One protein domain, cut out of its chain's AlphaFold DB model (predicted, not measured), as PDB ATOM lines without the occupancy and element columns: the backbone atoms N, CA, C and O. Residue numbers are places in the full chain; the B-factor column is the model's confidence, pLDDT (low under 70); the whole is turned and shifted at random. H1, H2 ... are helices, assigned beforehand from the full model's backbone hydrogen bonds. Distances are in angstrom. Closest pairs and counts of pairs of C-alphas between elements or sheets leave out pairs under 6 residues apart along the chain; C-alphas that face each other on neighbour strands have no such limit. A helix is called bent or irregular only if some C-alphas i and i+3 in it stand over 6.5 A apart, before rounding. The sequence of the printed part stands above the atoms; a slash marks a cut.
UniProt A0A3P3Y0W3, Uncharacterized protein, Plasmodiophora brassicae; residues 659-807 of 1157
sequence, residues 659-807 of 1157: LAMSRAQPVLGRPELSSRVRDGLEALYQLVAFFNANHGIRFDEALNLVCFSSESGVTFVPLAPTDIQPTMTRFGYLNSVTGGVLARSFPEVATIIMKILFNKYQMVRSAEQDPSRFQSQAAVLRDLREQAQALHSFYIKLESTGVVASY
ATOM      1  N   LEU A 659      31.444  34.130  21.713       82.44
ATOM      2  CA  LEU A 659      32.550  35.085  21.799       82.44
ATOM      3  C   LEU A 659      33.931  34.399  21.716       82.44
ATOM      4  O   LEU A 659      34.813  34.858  20.990       82.44
ATOM      5  N   ALA A 660      34.106  33.258  22.390       84.06
ATOM      6  CA  ALA A 660      35.320  32.445  22.291       84.06
ATOM      7  C   ALA A 660      35.535  31.897  20.865       84.06
ATOM      8  O   ALA A 660      36.652  31.942  20.353       84.06
ATOM      9  N   MET A 661      34.469  31.452  20.185       83.19
ATOM     10  CA  MET A 661      34.545  30.996  18.789       83.19
ATOM     11  C   MET A 661      34.941  32.124  17.825       83.19
ATOM     12  O   MET A 661      35.824  31.915  16.991       83.19
ATOM     13  N   SER A 662      34.368  33.329  17.956       84.75
ATOM     14  CA  SER A 662      34.743  34.465  17.095       84.75
ATOM     15  C   SER A 662      36.192  34.921  17.295       84.75
ATOM     16  O   SER A 662      36.804  35.437  16.365       84.75
ATOM     17  N   ARG A 663      36.760  34.705  18.490       84.62
ATOM     18  CA  ARG A 663      38.162  35.023  18.823       84.62
ATOM     19  C   ARG A 663      39.149  33.936  18.403       84.62
ATOM     20  O   ARG A 663      40.263  34.253  17.997       84.62
ATOM     21  N   ALA A 664      38.747  32.668  18.448       83.56
ATOM     22  CA  ALA A 664      39.578  31.549  18.008       83.56
ATOM     23  C   ALA A 664      39.841  31.566  16.491       83.56
ATOM     24  O   ALA A 664      40.960  31.287  16.060       83.56
ATOM     25  N   GLN A 665      38.846  31.948  15.681       82.56
ATOM     26  CA  GLN A 665      38.960  31.964  14.217       82.56
ATOM     27  C   GLN A 665      40.164  32.778  13.674       82.56
ATOM     28  O   GLN A 665      40.931  32.211  12.893       82.56
ATOM     29  N   PRO A 666      40.403  34.052  14.061       81.94
ATOM     30  CA  PRO A 666      41.575  34.807  13.598       81.94
ATOM     31  C   PRO A 666      42.911  34.331  14.196       81.94
ATOM     32  O   PRO A 666      43.959  34.600  13.614       81.94
ATOM     33  N   VAL A 667      42.904  33.626  15.333       81.25
ATOM     34  CA  VAL A 667      44.124  33.104  15.984       81.25
ATOM     35  C   VAL A 667      44.682  31.900  15.231       81.25
ATOM     36  O   VAL A 667      45.892  31.813  15.030       81.25
ATOM     37  N   LEU A 668      43.812  31.001  14.759       78.25
ATOM     38  CA  LEU A 668      44.211  29.803  14.011       78.25
ATOM     39  C   LEU A 668      45.013  30.134  12.737       78.25
ATOM     40  O   LEU A 668      45.888  29.362  12.351       78.25
ATOM     41  N   GLY A 669      44.762  31.300  12.129       72.31
ATOM     42  CA  GLY A 669      45.487  31.798  10.956       72.31
ATOM     43  C   GLY A 669      46.844  32.462  11.234       72.31
ATOM     44  O   GLY A 669      47.529  32.820  10.279       72.31
ATOM     45  N   ARG A 670      47.258  32.655  12.498       78.19
ATOM     46  CA  ARG A 670      48.553  33.288  12.819       78.19
ATOM     47  C   ARG A 670      49.700  32.267  12.795       78.19
ATOM     48  O   ARG A 670      49.557  31.191  13.384       78.19
ATOM     49  N   PRO A 671      50.858  32.582  12.180       67.94
ATOM     50  CA  PRO A 671      51.973  31.638  12.051       67.94
ATOM     51  C   PRO A 671      52.703  31.370  13.377       67.94
ATOM     52  O   PRO A 671      53.215  30.271  13.567       67.94
ATOM     53  N   GLU A 672      52.695  32.335  14.299       71.44
ATOM     54  CA  GLU A 672      53.505  32.374  15.532       71.44
ATOM     55  C   GLU A 672      53.121  31.350  16.618       71.44
ATOM     56  O   GLU A 672      53.890  31.142  17.553       71.44
ATOM     57  N   LEU A 673      51.964  30.685  16.515       78.62
ATOM     58  CA  LEU A 673      51.563  29.651  17.477       78.62
ATOM     59  C   LEU A 673      52.369  28.358  17.296       78.62
ATOM     60  O   LEU A 673      52.503  27.850  16.175       78.62
ATOM     61  N   SER A 674      52.788  27.747  18.411       80.12
ATOM     62  CA  SER A 674      53.303  26.377  18.398       80.12
ATOM     63  C   SER A 674      52.253  25.388  17.876       80.12
ATOM     64  O   SER A 674      51.048  25.505  18.134       80.12
ATOM     65  N   SER A 675      52.718  24.377  17.135       76.19
ATOM     66  CA  SER A 675      51.854  23.398  16.463       76.19
ATOM     67  C   SER A 675      50.895  22.697  17.422       76.19
ATOM     68  O   SER A 675      49.719  22.580  17.106       76.19
ATOM     69  N   ARG A 676      51.359  22.329  18.625       77.12
ATOM     70  CA  ARG A 676      50.528  21.707  19.671       77.12
ATOM     71  C   ARG A 676      49.346  22.589  20.079       77.12
ATOM     72  O   ARG A 676      48.223  22.103  20.141       77.12
ATOM     73  N   VAL A 677      49.574  23.877  20.343       78.62
ATOM     74  CA  VAL A 677      48.494  24.789  20.762       78.62
ATOM     75  C   VAL A 677      47.526  25.047  19.601       78.62
ATOM     76  O   VAL A 677      46.315  25.073  19.822       78.62
ATOM     77  N   ARG A 678      48.028  25.138  18.358       81.50
ATOM     78  CA  ARG A 678      47.192  25.229  17.147       81.50
ATOM     79  C   ARG A 678      46.331  23.970  16.946       81.50
ATOM     80  O   ARG A 678      45.117  24.108  16.840       81.50
ATOM     81  N   ASP A 679      46.926  22.773  16.977       77.50
ATOM     82  CA  ASP A 679      46.238  21.470  16.874       77.50
ATOM     83  C   ASP A 679      45.113  21.338  17.925       77.50
ATOM     84  O   ASP A 679      44.011  20.877  17.620       77.50
ATOM     85  N   GLY A 680      45.382  21.741  19.175       77.56
ATOM     86  CA  GLY A 680      44.421  21.671  20.280       77.56
ATOM     87  C   GLY A 680      43.258  22.657  20.149       77.56
ATOM     88  O   GLY A 680      42.104  22.280  20.367       77.56
ATOM     89  N   LEU A 681      43.545  23.904  19.764       81.44
ATOM     90  CA  LEU A 681      42.522  24.927  19.532       81.44
ATOM     91  C   LEU A 681      41.658  24.586  18.306       81.44
ATOM     92  O   LEU A 681      40.439  24.743  18.365       81.44
ATOM     93  N   GLU A 682      42.260  24.069  17.230       82.06
ATOM     94  CA  GLU A 682      41.547  23.629  16.025       82.06
ATOM     95  C   GLU A 682      40.563  22.492  16.348       82.06
ATOM     96  O   GLU A 682      39.385  22.579  15.995       82.06
ATOM     97  N   ALA A 683      41.011  21.467  17.085       78.69
ATOM     98  CA  ALA A 683      40.172  20.332  17.465       78.69
ATOM     99  C   ALA A 683      38.957  20.748  18.317       78.69
ATOM    100  O   ALA A 683      37.846  20.270  18.084       78.69
ATOM    101  N   LEU A 684      39.133  21.666  19.278       80.19
ATOM    102  CA  LEU A 684      38.021  22.171  20.096       80.19
ATOM    103  C   LEU A 684      37.087  23.103  19.310       80.19
ATOM    104  O   LEU A 684      35.869  23.024  19.478       80.19
ATOM    105  N   TYR A 685      37.619  23.930  18.407       83.69
ATOM    106  CA  TYR A 685      36.821  24.765  17.503       83.69
ATOM    107  C   TYR A 685      35.934  23.909  16.581       83.69
ATOM    108  O   TYR A 685      34.725  24.139  16.486       83.69
ATOM    109  N   GLN A 686      36.501  22.869  15.958       79.88
ATOM    110  CA  GLN A 686      35.767  21.903  15.129       79.88
ATOM    111  C   GLN A 686      34.707  21.145  15.942       79.88
ATOM    112  O   GLN A 686      33.578  20.976  15.481       79.88
ATOM    113  N   LEU A 687      35.021  20.756  17.181       80.88
ATOM    114  CA  LEU A 687      34.086  20.072  18.075       80.88
ATOM    115  C   LEU A 687      32.893  20.961  18.478       80.88
ATOM    116  O   LEU A 687      31.744  20.517  18.427       80.88
ATOM    117  N   VAL A 688      33.122  22.238  18.802       80.69
ATOM    118  CA  VAL A 688      32.040  23.205  19.067       80.69
ATOM    119  C   VAL A 688      31.219  23.489  17.802       80.69
ATOM    120  O   VAL A 688      29.989  23.581  17.878       80.69
ATOM    121  N   ALA A 689      31.856  23.555  16.629       80.94
ATOM    122  CA  ALA A 689      31.161  23.664  15.346       80.94
ATOM    123  C   ALA A 689      30.275  22.434  15.055       80.94
ATOM    124  O   ALA A 689      29.127  22.602  14.639       80.94
ATOM    125  N   PHE A 690      30.743  21.216  15.353       82.25
ATOM    126  CA  PHE A 690      29.954  19.981  15.265       82.25
ATOM    127  C   PHE A 690      28.701  20.029  16.150       82.25
ATOM    128  O   PHE A 690      27.597  19.767  15.658       82.25
ATOM    129  N   PHE A 691      28.833  20.416  17.426       79.81
ATOM    130  CA  PHE A 691      27.671  20.588  18.303       79.81
ATOM    131  C   PHE A 691      26.691  21.618  17.713       79.81
ATOM    132  O   PHE A 691      25.495  21.340  17.605       79.81
ATOM    133  N   ASN A 692      27.179  22.767  17.236       80.81
ATOM    134  CA  ASN A 692      26.339  23.800  16.617       80.81
ATOM    135  C   ASN A 692      25.617  23.316  15.344       80.81
ATOM    136  O   ASN A 692      24.446  23.642  15.140       80.81
ATOM    137  N   ALA A 693      26.269  22.512  14.502       79.62
ATOM    138  CA  ALA A 693      25.647  21.909  13.323       79.62
ATOM    139  C   ALA A 693      24.571  20.873  13.707       79.62
ATOM    140  O   ALA A 693      23.481  20.884  13.132       79.62
ATOM    141  N   ASN A 694      24.827  20.044  14.726       76.56
ATOM    142  CA  ASN A 694      23.857  19.087  15.264       76.56
ATOM    143  C   ASN A 694      22.607  19.782  15.842       76.56
ATOM    144  O   ASN A 694      21.487  19.404  15.499       76.56
ATOM    145  N   HIS A 695      22.774  20.824  16.663       75.31
ATOM    146  CA  HIS A 695      21.640  21.583  17.213       75.31
ATOM    147  C   HIS A 695      20.891  22.391  16.143       75.31
ATOM    148  O   HIS A 695      19.677  22.545  16.237       75.31
ATOM    149  N   GLY A 696      21.578  22.820  15.080       76.94
ATOM    150  CA  GLY A 696      20.957  23.393  13.884       76.94
ATOM    151  C   GLY A 696      20.277  22.380  12.950       76.94
ATOM    152  O   GLY A 696      19.828  22.781  11.881       76.94
ATOM    153  N   ILE A 697      20.215  21.085  13.300       76.69
ATOM    154  CA  ILE A 697      19.628  19.999  12.480       76.69
ATOM    155  C   ILE A 697      20.374  19.804  11.129       76.69
ATOM    156  O   ILE A 697      19.918  19.113  10.219       76.69
ATOM    157  N   ARG A 698      21.586  20.361  10.990       78.69
ATOM    158  CA  ARG A 698      22.429  20.289   9.781       78.69
ATOM    159  C   ARG A 698      23.305  19.036   9.818       78.69
ATOM    160  O   ARG A 698      24.527  19.097   9.912       78.69
ATOM    161  N   PHE A 699      22.658  17.872   9.779       74.44
ATOM    162  CA  PHE A 699      23.294  16.572  10.024       74.44
ATOM    163  C   PHE A 699      24.383  16.170   9.013       74.44
ATOM    164  O   PHE A 699      25.302  15.438   9.376       74.44
ATOM    165  N   ASP A 700      24.296  16.620   7.759       74.38
ATOM    166  CA  ASP A 700      25.347  16.399   6.756       74.38
ATOM    167  C   ASP A 700      26.591  17.252   7.035       74.38
ATOM    168  O   ASP A 700      27.710  16.750   6.996       74.38
ATOM    169  N   GLU A 701      26.394  18.516   7.414       75.88
ATOM    170  CA  GLU A 701      27.466  19.429   7.820       75.88
ATOM    171  C   GLU A 701      28.147  18.953   9.111       75.88
ATOM    172  O   GLU A 701      29.369  18.924   9.182       75.88
ATOM    173  N   ALA A 702      27.369  18.480  10.092       72.75
ATOM    174  CA  ALA A 702      27.891  17.896  11.326       72.75
ATOM    175  C   ALA A 702      28.783  16.667  11.062       72.75
ATOM    176  O   ALA A 702      29.850  16.544  11.657       72.75
ATOM    177  N   LEU A 703      28.390  15.771  10.149       73.31
ATOM    178  CA  LEU A 703      29.239  14.637   9.765       73.31
ATOM    179  C   LEU A 703      30.507  15.093   9.030       73.31
ATOM    180  O   LEU A 703      31.584  14.584   9.321       73.31
ATOM    181  N   ASN A 704      30.407  16.077   8.134       72.88
ATOM    182  CA  ASN A 704      31.572  16.599   7.416       72.88
ATOM    183  C   ASN A 704      32.574  17.292   8.360       72.88
ATOM    184  O   ASN A 704      33.773  17.064   8.230       72.88
ATOM    185  N   LEU A 705      32.104  18.058   9.352       72.94
ATOM    186  CA  LEU A 705      32.942  18.720  10.370       72.94
ATOM    187  C   LEU A 705      33.691  17.743  11.294       72.94
ATOM    188  O   LEU A 705      34.670  18.125  11.921       72.94
ATOM    189  N   VAL A 706      33.254  16.485  11.372       66.81
ATOM    190  CA  VAL A 706      33.943  15.402  12.100       66.81
ATOM    191  C   VAL A 706      34.966  14.664  11.209       66.81
ATOM    192  O   VAL A 706      35.811  13.910  11.705       66.81
ATOM    193  N   CYS A 707      34.918  14.883   9.890       57.59
ATOM    194  CA  CYS A 707      35.669  14.121   8.888       57.59
ATOM    195  C   CYS A 707      36.607  14.954   7.991       57.59
ATOM    196  O   CYS A 707      37.416  14.362   7.283       57.59
ATOM    197  N   PHE A 708      36.553  16.286   8.035       52.97
ATOM    198  CA  PHE A 708      37.568  17.186   7.468       52.97
ATOM    199  C   PHE A 708      38.393  17.754   8.636       52.97
ATOM    200  O   PHE A 708      37.805  18.326   9.545       52.97
ATOM    201  N   SER A 709      39.693  17.499   8.808       47.25
ATOM    202  CA  SER A 709      40.868  17.592   7.916       47.25
ATOM    203  C   SER A 709      41.570  18.955   7.986       47.25
ATOM    204  O   SER A 709      41.362  19.824   7.138       47.25
ATOM    205  N   SER A 710      42.515  19.071   8.923       41.59
ATOM    206  CA  SER A 710      43.758  19.786   8.628       41.59
ATOM    207  C   SER A 710      44.572  19.002   7.582       41.59
ATOM    208  O   SER A 710      44.228  17.870   7.222       41.59
ATOM    209  N   GLU A 711      45.665  19.586   7.089       44.34
ATOM    210  CA  GLU A 711      46.415  19.196   5.874       44.34
ATOM    211  C   GLU A 711      47.007  17.763   5.856       44.34
ATOM    212  O   GLU A 711      47.639  17.357   4.884       44.34
ATOM    213  N   SER A 712      46.799  16.976   6.915       41.16
ATOM    214  CA  SER A 712      47.356  15.629   7.116       41.16
ATOM    215  C   SER A 712      46.392  14.464   6.824       41.16
ATOM    216  O   SER A 712      46.798  13.309   6.927       41.16
ATOM    217  N   GLY A 713      45.137  14.733   6.440       44.75
ATOM    218  CA  GLY A 713      44.245  13.723   5.842       44.75
ATOM    219  C   GLY A 713      43.748  12.592   6.758       44.75
ATOM    220  O   GLY A 713      43.302  11.565   6.252       44.75
ATOM    221  N   VAL A 714      43.805  12.759   8.085       48.50
ATOM    222  CA  VAL A 714      43.271  11.799   9.073       48.50
ATOM    223  C   VAL A 714      42.103  12.432   9.834       48.50
ATOM    224  O   VAL A 714      42.177  13.588  10.249       48.50
ATOM    225  N   THR A 715      41.018  11.676  10.000       58.12
ATOM    226  CA  THR A 715      39.746  12.126  10.591       58.12
ATOM    227  C   THR A 715      39.778  12.140  12.126       58.12
ATOM    228  O   THR A 715      40.620  11.490  12.744       58.12
ATOM    229  N   PHE A 716      38.848  12.861  12.767       66.00
ATOM    230  CA  PHE A 716      38.665  12.797  14.228       66.00
ATOM    231  C   PHE A 716      37.902  11.530  14.663       66.00
ATOM    232  O   PHE A 716      38.103  11.019  15.765       66.00
ATOM    233  N   VAL A 717      37.050  10.995  13.781       72.44
ATOM    234  CA  VAL A 717      36.298   9.745  13.970       72.44
ATOM    235  C   VAL A 717      36.453   8.862  12.728       72.44
ATOM    236  O   VAL A 717      36.157   9.330  11.625       72.44
ATOM    237  N   PRO A 718      36.830   7.575  12.868       74.88
ATOM    238  CA  PRO A 718      36.999   6.694  11.720       74.88
ATOM    239  C   PRO A 718      35.634   6.236  11.188       74.88
ATOM    240  O   PRO A 718      34.931   5.449  11.828       74.88
ATOM    241  N   LEU A 719      35.267   6.709   9.994       70.62
ATOM    242  CA  LEU A 719      34.091   6.227   9.261       70.62
ATOM    243  C   LEU A 719      34.377   4.977   8.415       70.62
ATOM    244  O   LEU A 719      33.441   4.248   8.099       70.62
ATOM    245  N   ALA A 720      35.637   4.689   8.072       71.69
ATOM    246  CA  ALA A 720      36.029   3.436   7.430       71.69
ATOM    247  C   ALA A 720      36.798   2.522   8.407       71.69
ATOM    248  O   ALA A 720      37.544   3.009   9.263       71.69
ATOM    249  N   PRO A 721      36.668   1.184   8.294       66.44
ATOM    250  CA  PRO A 721      37.347   0.248   9.192       66.44
ATOM    251  C   PRO A 721      38.879   0.234   9.034       66.44
ATOM    252  O   PRO A 721      39.581  -0.235   9.930       66.44
ATOM    253  N   THR A 722      39.400   0.766   7.925       73.38
ATOM    254  CA  THR A 722      40.830   0.997   7.665       73.38
ATOM    255  C   THR A 722      41.438   2.049   8.592       73.38
ATOM    256  O   THR A 722      42.573   1.904   9.042       73.38
ATOM    257  N   ASP A 723      40.668   3.084   8.931       72.38
ATOM    258  CA  ASP A 723      41.209   4.341   9.462       72.38
ATOM    259  C   ASP A 723      41.310   4.326  10.995       72.38
ATOM    260  O   ASP A 723      41.832   5.252  11.617       72.38
ATOM    261  N   ILE A 724      40.832   3.247  11.622       70.56
ATOM    262  CA  ILE A 724      40.735   3.085  13.077       70.56
ATOM    263  C   ILE A 724      42.098   3.277  13.762       70.56
ATOM    264  O   ILE A 724      42.165   3.944  14.788       70.56
ATOM    265  N   GLN A 725      43.187   2.722  13.214       72.88
ATOM    266  CA  GLN A 725      44.518   2.821  13.838       72.88
ATOM    267  C   GLN A 725      45.173   4.214  13.723       72.88
ATOM    268  O   GLN A 725      45.567   4.737  14.768       72.88
ATOM    269  N   PRO A 726      45.277   4.864  12.540       73.19
ATOM    270  CA  PRO A 726      45.805   6.232  12.466       73.19
ATOM    271  C   PRO A 726      44.925   7.244  13.217       73.19
ATOM    272  O   PRO A 726      45.442   8.209  13.780       73.19
ATOM    273  N   THR A 727      43.612   6.997  13.317       73.06
ATOM    274  CA  THR A 727      42.734   7.835  14.146       73.06
ATOM    275  C   THR A 727      43.013   7.647  15.642       73.06
ATOM    276  O   THR A 727      43.026   8.628  16.376       73.06
ATOM    277  N   MET A 728      43.318   6.430  16.121       73.69
ATOM    278  CA  MET A 728      43.678   6.211  17.534       73.69
ATOM    279  C   MET A 728      44.963   6.939  17.945       73.69
ATOM    280  O   MET A 728      45.006   7.511  19.034       73.69
ATOM    281  N   THR A 729      46.001   6.957  17.100       76.88
ATOM    282  CA  THR A 729      47.256   7.652  17.437       76.88
ATOM    283  C   THR A 729      47.079   9.170  17.449       76.88
ATOM    284  O   THR A 729      47.530   9.819  18.396       76.88
ATOM    285  N   ARG A 730      46.358   9.747  16.472       75.12
ATOM    286  CA  ARG A 730      46.060  11.192  16.473       75.12
ATOM    287  C   ARG A 730      45.079  11.582  17.585       75.12
ATOM    288  O   ARG A 730      45.281  12.623  18.201       75.12
ATOM    289  N   PHE A 731      44.096  10.742  17.924       75.94
ATOM    290  CA  PHE A 731      43.219  10.965  19.084       75.94
ATOM    291  C   PHE A 731      44.017  10.974  20.395       75.94
ATOM    292  O   PHE A 731      43.824  11.868  21.211       75.94
ATOM    293  N   GLY A 732      44.965  10.046  20.582       73.25
ATOM    294  CA  GLY A 732      45.854  10.033  21.751       73.25
ATOM    295  C   GLY A 732      46.688  11.315  21.890       73.25
ATOM    296  O   GLY A 732      46.758  11.883  22.978       73.25
ATOM    297  N   TYR A 733      47.257  11.806  20.783       79.94
ATOM    298  CA  TYR A 733      47.993  13.076  20.730       79.94
ATOM    299  C   TYR A 733      47.100  14.293  21.019       79.94
ATOM    300  O   TYR A 733      47.412  15.090  21.899       79.94
ATOM    301  N   LEU A 734      45.956  14.427  20.342       73.50
ATOM    302  CA  LEU A 734      45.045  15.554  20.572       73.50
ATOM    303  C   LEU A 734      44.447  15.522  21.989       73.50
ATOM    304  O   LEU A 734      44.216  16.572  22.587       73.50
ATOM    305  N   ASN A 735      44.227  14.337  22.564       74.56
ATOM    306  CA  ASN A 735      43.719  14.188  23.926       74.56
ATOM    307  C   ASN A 735      44.767  14.541  24.997       74.56
ATOM    308  O   ASN A 735      44.387  15.058  26.046       74.56
ATOM    309  N   SER A 736      46.067  14.322  24.754       74.62
ATOM    310  CA  SER A 736      47.115  14.816  25.662       74.62
ATOM    311  C   SER A 736      47.308  16.329  25.534       74.62
ATOM    312  O   SER A 736      47.394  17.014  26.549       74.62
ATOM    313  N   VAL A 737      47.265  16.867  24.310       70.50
ATOM    314  CA  VAL A 737      47.321  18.313  24.023       70.50
ATOM    315  C   VAL A 737      46.150  19.082  24.647       70.50
ATOM    316  O   VAL A 737      46.348  20.164  25.191       70.50
ATOM    317  N   THR A 738      44.933  18.531  24.602       67.69
ATOM    318  CA  THR A 738      43.734  19.160  25.192       67.69
ATOM    319  C   THR A 738      43.540  18.853  26.679       67.69
ATOM    320  O   THR A 738      42.610  19.379  27.278       67.69
ATOM    321  N   GLY A 739      44.380  18.021  27.308       67.00
ATOM    322  CA  GLY A 739      44.254  17.687  28.732       67.00
ATOM    323  C   GLY A 739      43.051  16.797  29.081       67.00
ATOM    324  O   GLY A 739      42.449  16.958  30.138       67.00
ATOM    325  N   GLY A 740      42.677  15.864  28.197       70.62
ATOM    326  CA  GLY A 740      41.621  14.868  28.436       70.62
ATOM    327  C   GLY A 740      40.211  15.260  27.970       70.62
ATOM    328  O   GLY A 740      39.298  14.436  28.026       70.62
ATOM    329  N   VAL A 741      40.014  16.491  27.490       71.62
ATOM    330  CA  VAL A 741      38.698  17.044  27.099       71.62
ATOM    331  C   VAL A 741      38.016  16.218  26.009       71.62
ATOM    332  O   VAL A 741      36.808  15.963  26.069       71.62
ATOM    333  N   LEU A 742      38.791  15.752  25.029       74.06
ATOM    334  CA  LEU A 742      38.282  14.944  23.923       74.06
ATOM    335  C   LEU A 742      37.795  13.575  24.419       74.06
ATOM    336  O   LEU A 742      36.730  13.131  24.005       74.06
ATOM    337  N   ALA A 743      38.491  12.941  25.367       74.19
ATOM    338  CA  ALA A 743      38.040  11.697  25.992       74.19
ATOM    339  C   ALA A 743      36.759  11.867  26.831       74.19
ATOM    340  O   ALA A 743      35.896  10.990  26.781       74.19
ATOM    341  N   ARG A 744      36.596  12.994  27.550       77.62
ATOM    342  CA  ARG A 744      35.361  13.299  28.309       77.62
ATOM    343  C   ARG A 744      34.143  13.469  27.398       77.62
ATOM    344  O   ARG A 744      33.066  12.970  27.707       77.62
ATOM    345  N   SER A 745      34.314  14.171  26.279       74.69
ATOM    346  CA  SER A 745      33.232  14.510  25.341       74.69
ATOM    347  C   SER A 745      32.925  13.409  24.315       74.69
ATOM    348  O   SER A 745      31.816  13.356  23.775       74.69
ATOM    349  N   PHE A 746      33.860  12.483  24.068       80.50
ATOM    350  CA  PHE A 746      33.706  11.430  23.059       80.50
ATOM    351  C   PHE A 746      32.426  10.575  23.180       80.50
ATOM    352  O   PHE A 746      31.812  10.310  22.143       80.50
ATOM    353  N   PRO A 747      31.951  10.157  24.376       80.50
ATOM    354  CA  PRO A 747      30.709   9.387  24.498       80.50
ATOM    355  C   PRO A 747      29.469  10.142  24.002       80.50
ATOM    356  O   PRO A 747      28.573   9.526  23.415       80.50
ATOM    357  N   GLU A 748      29.412  11.465  24.187       77.88
ATOM    358  CA  GLU A 748      28.320  12.305  23.678       77.88
ATOM    359  C   GLU A 748      28.391  12.410  22.153       77.88
ATOM    360  O   GLU A 748      27.408  12.123  21.466       77.88
ATOM    361  N   VAL A 749      29.579  12.714  21.619       80.75
ATOM    362  CA  VAL A 749      29.858  12.805  20.176       80.75
ATOM    363  C   VAL A 749      29.514  11.494  19.464       80.75
ATOM    364  O   VAL A 749      28.735  11.496  18.509       80.75
ATOM    365  N   ALA A 750      29.997  10.356  19.965       80.62
ATOM    366  CA  ALA A 750      29.699   9.033  19.420       80.62
ATOM    367  C   ALA A 750      28.196   8.699  19.493       80.62
ATOM    368  O   ALA A 750      27.640   8.115  18.557       80.62
ATOM    369  N   THR A 751      27.507   9.112  20.564       81.94
ATOM    370  CA  THR A 751      26.048   8.959  20.695       81.94
ATOM    371  C   THR A 751      25.293   9.815  19.671       81.94
ATOM    372  O   THR A 751      24.312   9.348  19.091       81.94
ATOM    373  N   ILE A 752      25.735  11.052  19.421       81.56
ATOM    374  CA  ILE A 752      25.151  11.947  18.412       81.56
ATOM    375  C   ILE A 752      25.374  11.379  17.006       81.56
ATOM    376  O   ILE A 752      24.406  11.215  16.265       81.56
ATOM    377  N   ILE A 753      26.602  10.989  16.656       81.88
ATOM    378  CA  ILE A 753      26.921  10.407  15.343       81.88
ATOM    379  C   ILE A 753      26.103   9.130  15.107       81.88
ATOM    380  O   ILE A 753      25.498   8.985  14.047       81.88
ATOM    381  N   MET A 754      25.972   8.244  16.103       82.06
ATOM    382  CA  MET A 754      25.119   7.056  15.969       82.06
ATOM    383  C   MET A 754      23.630   7.386  15.817       82.06
ATOM    384  O   MET A 754      22.944   6.703  15.056       82.06
ATOM    385  N   LYS A 755      23.113   8.438  16.469       81.81
ATOM    386  CA  LYS A 755      21.745   8.931  16.221       81.81
ATOM    387  C   LYS A 755      21.596   9.454  14.787       81.81
ATOM    388  O   LYS A 755      20.609   9.122  14.137       81.81
ATOM    389  N   ILE A 756      22.577  10.196  14.266       81.38
ATOM    390  CA  ILE A 756      22.567  10.710  12.886       81.38
ATOM    391  C   ILE A 756      22.602   9.560  11.867       81.38
ATOM    392  O   ILE A 756      21.738   9.499  10.991       81.38
ATOM    393  N   LEU A 757      23.540   8.617  12.001       81.75
ATOM    394  CA  LEU A 757      23.647   7.441  11.126       81.75
ATOM    395  C   LEU A 757      22.371   6.587  11.172       81.75
ATOM    396  O   LEU A 757      21.870   6.166  10.131       81.75
ATOM    397  N   PHE A 758      21.792   6.384  12.361       81.94
ATOM    398  CA  PHE A 758      20.525   5.668  12.533       81.94
ATOM    399  C   PHE A 758      19.339   6.396  11.884       81.94
ATOM    400  O   PHE A 758      18.508   5.750  11.246       81.94
ATOM    401  N   ASN A 759      19.269   7.726  11.988       81.56
ATOM    402  CA  ASN A 759      18.222   8.529  11.354       81.56
ATOM    403  C   ASN A 759      18.351   8.503   9.822       81.56
ATOM    404  O   ASN A 759      17.363   8.222   9.143       81.56
ATOM    405  N   LYS A 760      19.562   8.683   9.269       78.88
ATOM    406  CA  LYS A 760      19.827   8.509   7.826       78.88
ATOM    407  C   LYS A 760      19.443   7.107   7.352       78.88
ATOM    408  O   LYS A 760      18.749   6.967   6.345       78.88
ATOM    409  N   TYR A 761      19.817   6.073   8.109       81.75
ATOM    410  CA  TYR A 761      19.435   4.689   7.832       81.75
ATOM    411  C   TYR A 761      17.908   4.503   7.830       81.75
ATOM    412  O   TYR A 761      17.383   3.869   6.919       81.75
ATOM    413  N   GLN A 762      17.165   5.091   8.780       80.19
ATOM    414  CA  GLN A 762      15.697   5.054   8.762       80.19
ATOM    415  C   GLN A 762      15.094   5.799   7.566       80.19
ATOM    416  O   GLN A 762      14.160   5.278   6.960       80.19
ATOM    417  N   MET A 763      15.623   6.967   7.193       78.00
ATOM    418  CA  MET A 763      15.141   7.722   6.031       78.00
ATOM    419  C   MET A 763      15.321   6.924   4.736       78.00
ATOM    420  O   MET A 763      14.341   6.690   4.026       78.00
ATOM    421  N   VAL A 764      16.530   6.420   4.460       77.25
ATOM    422  CA  VAL A 764      16.799   5.613   3.256       77.25
ATOM    423  C   VAL A 764      15.974   4.320   3.266       77.25
ATOM    424  O   VAL A 764      15.394   3.968   2.242       77.25
ATOM    425  N   ARG A 765      15.820   3.668   4.428       74.81
ATOM    426  CA  ARG A 765      14.970   2.477   4.590       74.81
ATOM    427  C   ARG A 765      13.480   2.767   4.369       74.81
ATOM    428  O   ARG A 765      12.763   1.940   3.819       74.81
ATOM    429  N   SER A 766      12.990   3.944   4.761       67.56
ATOM    430  CA  SER A 766      11.606   4.354   4.481       67.56
ATOM    431  C   SER A 766      11.353   4.572   2.982       67.56
ATOM    432  O   SER A 766      10.244   4.327   2.510       67.56
ATOM    433  N   ALA A 767      12.401   4.932   2.233       64.81
ATOM    434  CA  ALA A 767      12.388   5.114   0.786       64.81
ATOM    435  C   ALA A 767      12.606   3.813  -0.025       64.81
ATOM    436  O   ALA A 767      12.562   3.863  -1.253       64.81
ATOM    437  N   GLU A 768      12.780   2.644   0.610       56.44
ATOM    438  CA  GLU A 768      12.813   1.326  -0.071       56.44
ATOM    439  C   GLU A 768      11.450   0.923  -0.684       56.44
ATOM    440  O   GLU A 768      11.314  -0.158  -1.255       56.44
ATOM    441  N   GLN A 769      10.409   1.753  -0.559       58.16
ATOM    442  CA  GLN A 769       9.086   1.470  -1.129       58.16
ATOM    443  C   GLN A 769       9.019   1.724  -2.649       58.16
ATOM    444  O   GLN A 769       8.119   1.198  -3.303       58.16
ATOM    445  N   ASP A 770       9.990   2.449  -3.225       56.38
ATOM    446  CA  ASP A 770      10.082   2.709  -4.667       56.38
ATOM    447  C   ASP A 770      10.917   1.633  -5.403       56.38
ATOM    448  O   ASP A 770      12.136   1.551  -5.220       56.38
ATOM    449  N   PRO A 771      10.326   0.830  -6.313       55.16
ATOM    450  CA  PRO A 771      11.000  -0.323  -6.922       55.16
ATOM    451  C   PRO A 771      12.165   0.017  -7.871       55.16
ATOM    452  O   PRO A 771      12.879  -0.888  -8.299       55.16
ATOM    453  N   SER A 772      12.380   1.290  -8.216       59.62
ATOM    454  CA  SER A 772      13.392   1.732  -9.189       59.62
ATOM    455  C   SER A 772      14.770   2.055  -8.593       59.62
ATOM    456  O   SER A 772      15.718   2.241  -9.355       59.62
ATOM    457  N   ARG A 773      14.914   2.128  -7.259       57.31
ATOM    458  CA  ARG A 773      16.154   2.587  -6.584       57.31
ATOM    459  C   ARG A 773      16.853   1.537  -5.710       57.31
ATOM    460  O   ARG A 773      17.904   1.821  -5.139       57.31
ATOM    461  N   PHE A 774      16.341   0.306  -5.674       59.84
ATOM    462  CA  PHE A 774      16.798  -0.758  -4.769       59.84
ATOM    463  C   PHE A 774      18.314  -1.007  -4.746       59.84
ATOM    464  O   PHE A 774      18.875  -1.181  -3.668       59.84
ATOM    465  N   GLN A 775      19.001  -1.041  -5.895       63.16
ATOM    466  CA  GLN A 775      20.435  -1.374  -5.925       63.16
ATOM    467  C   GLN A 775      21.320  -0.262  -5.339       63.16
ATOM    468  O   GLN A 775      22.240  -0.558  -4.579       63.16
ATOM    469  N   SER A 776      21.026   1.009  -5.630       62.34
ATOM    470  CA  SER A 776      21.769   2.143  -5.065       62.34
ATOM    471  C   SER A 776      21.409   2.394  -3.597       62.34
ATOM    472  O   SER A 776      22.292   2.698  -2.798       62.34
ATOM    473  N   GLN A 777      20.149   2.182  -3.203       65.12
ATOM    474  CA  GLN A 777      19.738   2.230  -1.795       65.12
ATOM    475  C   GLN A 777      20.390   1.114  -0.967       65.12
ATOM    476  O   GLN A 777      20.868   1.379   0.133       65.12
ATOM    477  N   ALA A 778      20.478  -0.114  -1.492       67.06
ATOM    478  CA  ALA A 778      21.118  -1.235  -0.801       67.06
ATOM    479  C   ALA A 778      22.626  -1.026  -0.572       67.06
ATOM    480  O   ALA A 778      23.143  -1.488   0.447       67.06
ATOM    481  N   ALA A 779      23.316  -0.316  -1.475       73.31
ATOM    482  CA  ALA A 779      24.697   0.123  -1.262       73.31
ATOM    483  C   ALA A 779      24.778   1.131  -0.102       73.31
ATOM    484  O   ALA A 779      25.382   0.828   0.919       73.31
ATOM    485  N   VAL A 780      24.038   2.243  -0.165       75.50
ATOM    486  CA  VAL A 780      24.051   3.278   0.892       75.50
ATOM    487  C   VAL A 780      23.649   2.719   2.271       75.50
ATOM    488  O   VAL A 780      24.219   3.095   3.294       75.50
ATOM    489  N   LEU A 781      22.697   1.780   2.327       75.75
ATOM    490  CA  LEU A 781      22.295   1.091   3.563       75.75
ATOM    491  C   LEU A 781      23.350   0.104   4.092       75.75
ATOM    492  O   LEU A 781      23.299  -0.251   5.273       75.75
ATOM    493  N   ARG A 782      24.280  -0.352   3.247       78.06
ATOM    494  CA  ARG A 782      25.474  -1.105   3.646       78.06
ATOM    495  C   ARG A 782      26.560  -0.152   4.145       78.06
ATOM    496  O   ARG A 782      27.059  -0.364   5.245       78.06
ATOM    497  N   ASP A 783      26.838   0.922   3.416       78.94
ATOM    498  CA  ASP A 783      27.873   1.904   3.761       78.94
ATOM    499  C   ASP A 783      27.598   2.537   5.139       78.94
ATOM    500  O   ASP A 783      28.456   2.528   6.019       78.94
ATOM    501  N   LEU A 784      26.349   2.954   5.400       79.38
ATOM    502  CA  LEU A 784      25.905   3.462   6.711       79.38
ATOM    503  C   LEU A 784      26.053   2.435   7.854       79.38
ATOM    504  O   LEU A 784      26.187   2.818   9.017       79.38
ATOM    505  N   ARG A 785      26.016   1.127   7.555       78.06
ATOM    506  CA  ARG A 785      26.246   0.060   8.546       78.06
ATOM    507  C   ARG A 785      27.729  -0.178   8.795       78.06
ATOM    508  O   ARG A 785      28.099  -0.391   9.945       78.06
ATOM    509  N   GLU A 786      28.558  -0.137   7.757       81.75
ATOM    510  CA  GLU A 786      30.012  -0.279   7.887       81.75
ATOM    511  C   GLU A 786      30.604   0.928   8.645       81.75
ATOM    512  O   GLU A 786      31.393   0.730   9.568       81.75
ATOM    513  N   GLN A 787      30.091   2.142   8.405       81.00
ATOM    514  CA  GLN A 787      30.384   3.349   9.199       81.00
ATOM    515  C   GLN A 787      30.008   3.196  10.681       81.00
ATOM    516  O   GLN A 787      30.816   3.459  11.574       81.00
ATOM    517  N   ALA A 788      28.795   2.711  10.966       79.56
ATOM    518  CA  ALA A 788      28.350   2.451  12.334       79.56
ATOM    519  C   ALA A 788      29.212   1.376  13.038       79.56
ATOM    520  O   ALA A 788      29.504   1.484  14.231       79.56
ATOM    521  N   GLN A 789      29.658   0.348  12.308       81.44
ATOM    522  CA  GLN A 789      30.547  -0.697  12.828       81.44
ATOM    523  C   GLN A 789      31.985  -0.207  13.060       81.44
ATOM    524  O   GLN A 789      32.603  -0.637  14.039       81.44
ATOM    525  N   ALA A 790      32.504   0.702  12.227       80.69
ATOM    526  CA  ALA A 790      33.809   1.334  12.419       80.69
ATOM    527  C   ALA A 790      33.831   2.178  13.706       80.69
ATOM    528  O   ALA A 790      34.671   1.942  14.577       80.69
ATOM    529  N   LEU A 791      32.836   3.057  13.893       81.44
ATOM    530  CA  LEU A 791      32.672   3.864  15.111       81.44
ATOM    531  C   LEU A 791      32.531   2.997  16.375       81.44
ATOM    532  O   LEU A 791      33.184   3.259  17.384       81.44
ATOM    533  N   HIS A 792      31.721   1.934  16.330       81.25
ATOM    534  CA  HIS A 792      31.557   1.027  17.473       81.25
ATOM    535  C   HIS A 792      32.855   0.269  17.811       81.25
ATOM    536  O   HIS A 792      33.231   0.179  18.978       81.25
ATOM    537  N   SER A 793      33.577  -0.213  16.794       82.12
ATOM    538  CA  SER A 793      34.879  -0.876  16.961       82.12
ATOM    539  C   SER A 793      35.954   0.064  17.517       82.12
ATOM    540  O   SER A 793      36.790  -0.361  18.313       82.12
ATOM    541  N   PHE A 794      35.936   1.340  17.125       81.00
ATOM    542  CA  PHE A 794      36.836   2.371  17.648       81.00
ATOM    543  C   PHE A 794      36.516   2.718  19.111       81.00
ATOM    544  O   PHE A 794      37.430   2.739  19.934       81.00
ATOM    545  N   TYR A 795      35.234   2.871  19.466       80.50
ATOM    546  CA  TYR A 795      34.810   3.077  20.858       80.50
ATOM    547  C   TYR A 795      35.281   1.934  21.772       80.50
ATOM    548  O   TYR A 795      35.897   2.192  22.800       80.50
ATOM    549  N   ILE A 796      35.066   0.670  21.375       79.06
ATOM    550  CA  ILE A 796      35.506  -0.503  22.157       79.06
ATOM    551  C   ILE A 796      37.029  -0.500  22.359       79.06
ATOM    552  O   ILE A 796      37.507  -0.846  23.438       79.06
ATOM    553  N   LYS A 797      37.808  -0.074  21.355       79.44
ATOM    554  CA  LYS A 797      39.260   0.066  21.516       79.44
ATOM    555  C   LYS A 797      39.626   1.163  22.522       79.44
ATOM    556  O   LYS A 797      40.447   0.893  23.393       79.44
ATOM    557  N   LEU A 798      38.994   2.339  22.459       76.25
ATOM    558  CA  LEU A 798      39.212   3.437  23.416       76.25
ATOM    559  C   LEU A 798      38.795   3.083  24.858       76.25
ATOM    560  O   LEU A 798      39.444   3.519  25.811       76.25
ATOM    561  N   GLU A 799      37.750   2.268  25.017       73.62
ATOM    562  CA  GLU A 799      37.337   1.675  26.295       73.62
ATOM    563  C   GLU A 799      38.405   0.681  26.798       73.62
ATOM    564  O   GLU A 799      38.847   0.780  27.941       73.62
ATOM    565  N   SER A 800      38.915  -0.198  25.923       70.62
ATOM    566  CA  SER A 800      39.960  -1.182  26.266       70.62
ATOM    567  C   SER A 800      41.328  -0.576  26.608       70.62
ATOM    568  O   SER A 800      42.090  -1.181  27.357       70.62
ATOM    569  N   THR A 801      41.638   0.626  26.110       67.75
ATOM    570  CA  THR A 801      42.847   1.385  26.483       67.75
ATOM    571  C   THR A 801      42.653   2.254  27.732       67.75
ATOM    572  O   THR A 801      43.521   3.060  28.049       67.75
ATOM    573  N   GLY A 802      41.506   2.165  28.418       61.78
ATOM    574  CA  GLY A 802      41.199   2.926  29.637       61.78
ATOM    575  C   GLY A 802      40.866   4.411  29.427       61.78
ATOM    576  O   GLY A 802      40.333   5.044  30.333       61.78
ATOM    577  N   VAL A 803      41.107   4.959  28.232       63.22
ATOM    578  CA  VAL A 803      41.002   6.397  27.907       63.22
ATOM    579  C   VAL A 803      39.597   6.967  28.145       63.22
ATOM    580  O   VAL A 803      39.472   8.120  28.541       63.22
ATOM    581  N   VAL A 804      38.545   6.171  27.923       59.12
ATOM    582  CA  VAL A 804      37.130   6.602  28.025       59.12
ATOM    583  C   VAL A 804      36.387   5.914  29.193       59.12
ATOM    584  O   VAL A 804      35.214   6.184  29.447       59.12
ATOM    585  N   ALA A 805      37.061   5.035  29.946       51.41
ATOM    586  CA  ALA A 805      36.420   4.094  30.873       51.41
ATOM    587  C   ALA A 805      35.601   4.753  32.005       51.41
ATOM    588  O   ALA A 805      34.594   4.194  32.436       51.41
ATOM    589  N   SER A 806      35.978   5.954  32.452       49.38
ATOM    590  CA  SER A 806      35.286   6.710  33.507       49.38
ATOM    591  C   SER A 806      33.984   7.402  33.068       49.38
ATOM    592  O   SER A 806      33.240   7.868  33.925       49.38
ATOM    593  N   TYR A 807      33.670   7.437  31.765       50.03
ATOM    594  CA  TYR A 807      32.497   8.141  31.209       50.03
ATOM    595  C   TYR A 807      31.590   7.225  30.351       50.03
ATOM    596  O   TYR A 807      30.752   7.694  29.579       50.03
TER     597      TYR A 807
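Overview. This is residues 659 to 807 of the 1157 residues of an uncharacterized protein of Plasmodiophora brassicae (UniProt A0A3P3Y0W3). A long helical hairpin, H5 and H6, makes the longest axis, and its turn sticks out at residues 769 to 776. H4 packs near the other end of this hairpin, and a second hairpin, H2 and H3, lies next to H5 with H1 on its far side. The printed part has 149 residues with six named helices, H1 to H6 in chain order, and no named strand: all helix. It is compact, with a radius of gyration of the C-alphas of 17.0 A, and spans 58 by 35 by 27 A.

Arrangement. H5, residues 741 to 769, and H6, residues 774 to 800, form a hairpin and touch at a shallow tilt of 19 degrees, opposite ways, closest at the C-alphas of Tyr 761 and Leu 781, 6.3 A. H5 is irregular, with C-alphas 744 and 747 7.2 A apart, and has a kink of 37 degrees near residue 748. H4, residues 724 to 737, touches H6 with residues 724 to 728 alone, closest at the C-alphas of Ile 724 and Phe 794, 6.1 A. H3, residues 699 to 707, is close to H5 but not clearly touching, with the C-alphas of Phe 699 and Ile 756 6.6 A apart. H2, residues 675 to 695, forms a hairpin with H3 at a shallow tilt of 15 degrees, closest at the C-alphas of Phe 690 and Ala 702, 4.9 A. H1, residues 659 to 668, touches H2, closest at the C-alphas of Leu 668 and Arg 678, 6.3 A, and is apart from H5. Every O i to N i+4 pair is within hydrogen-bond range in H2, H3 and H4, against 4 of 6 in H1, 22 of 25 in H5 and 22 of 23 in H6.

Along the chain. H5 is 43.8 A long, H6 38.7 A and H2 30.3 A. C-alpha 741, where H5 begins, is at (38.698, 17.044, 27.099), and C-alpha 800, where H6 ends, at (39.960, -1.182, 26.266).

Size, cuts and confidence. The printed part has no cut. The link from H3 to H4, residues 708 to 723, is long. The pLDDT is under 70 in 35 residues, among them 706 to 716 and 766 to 778.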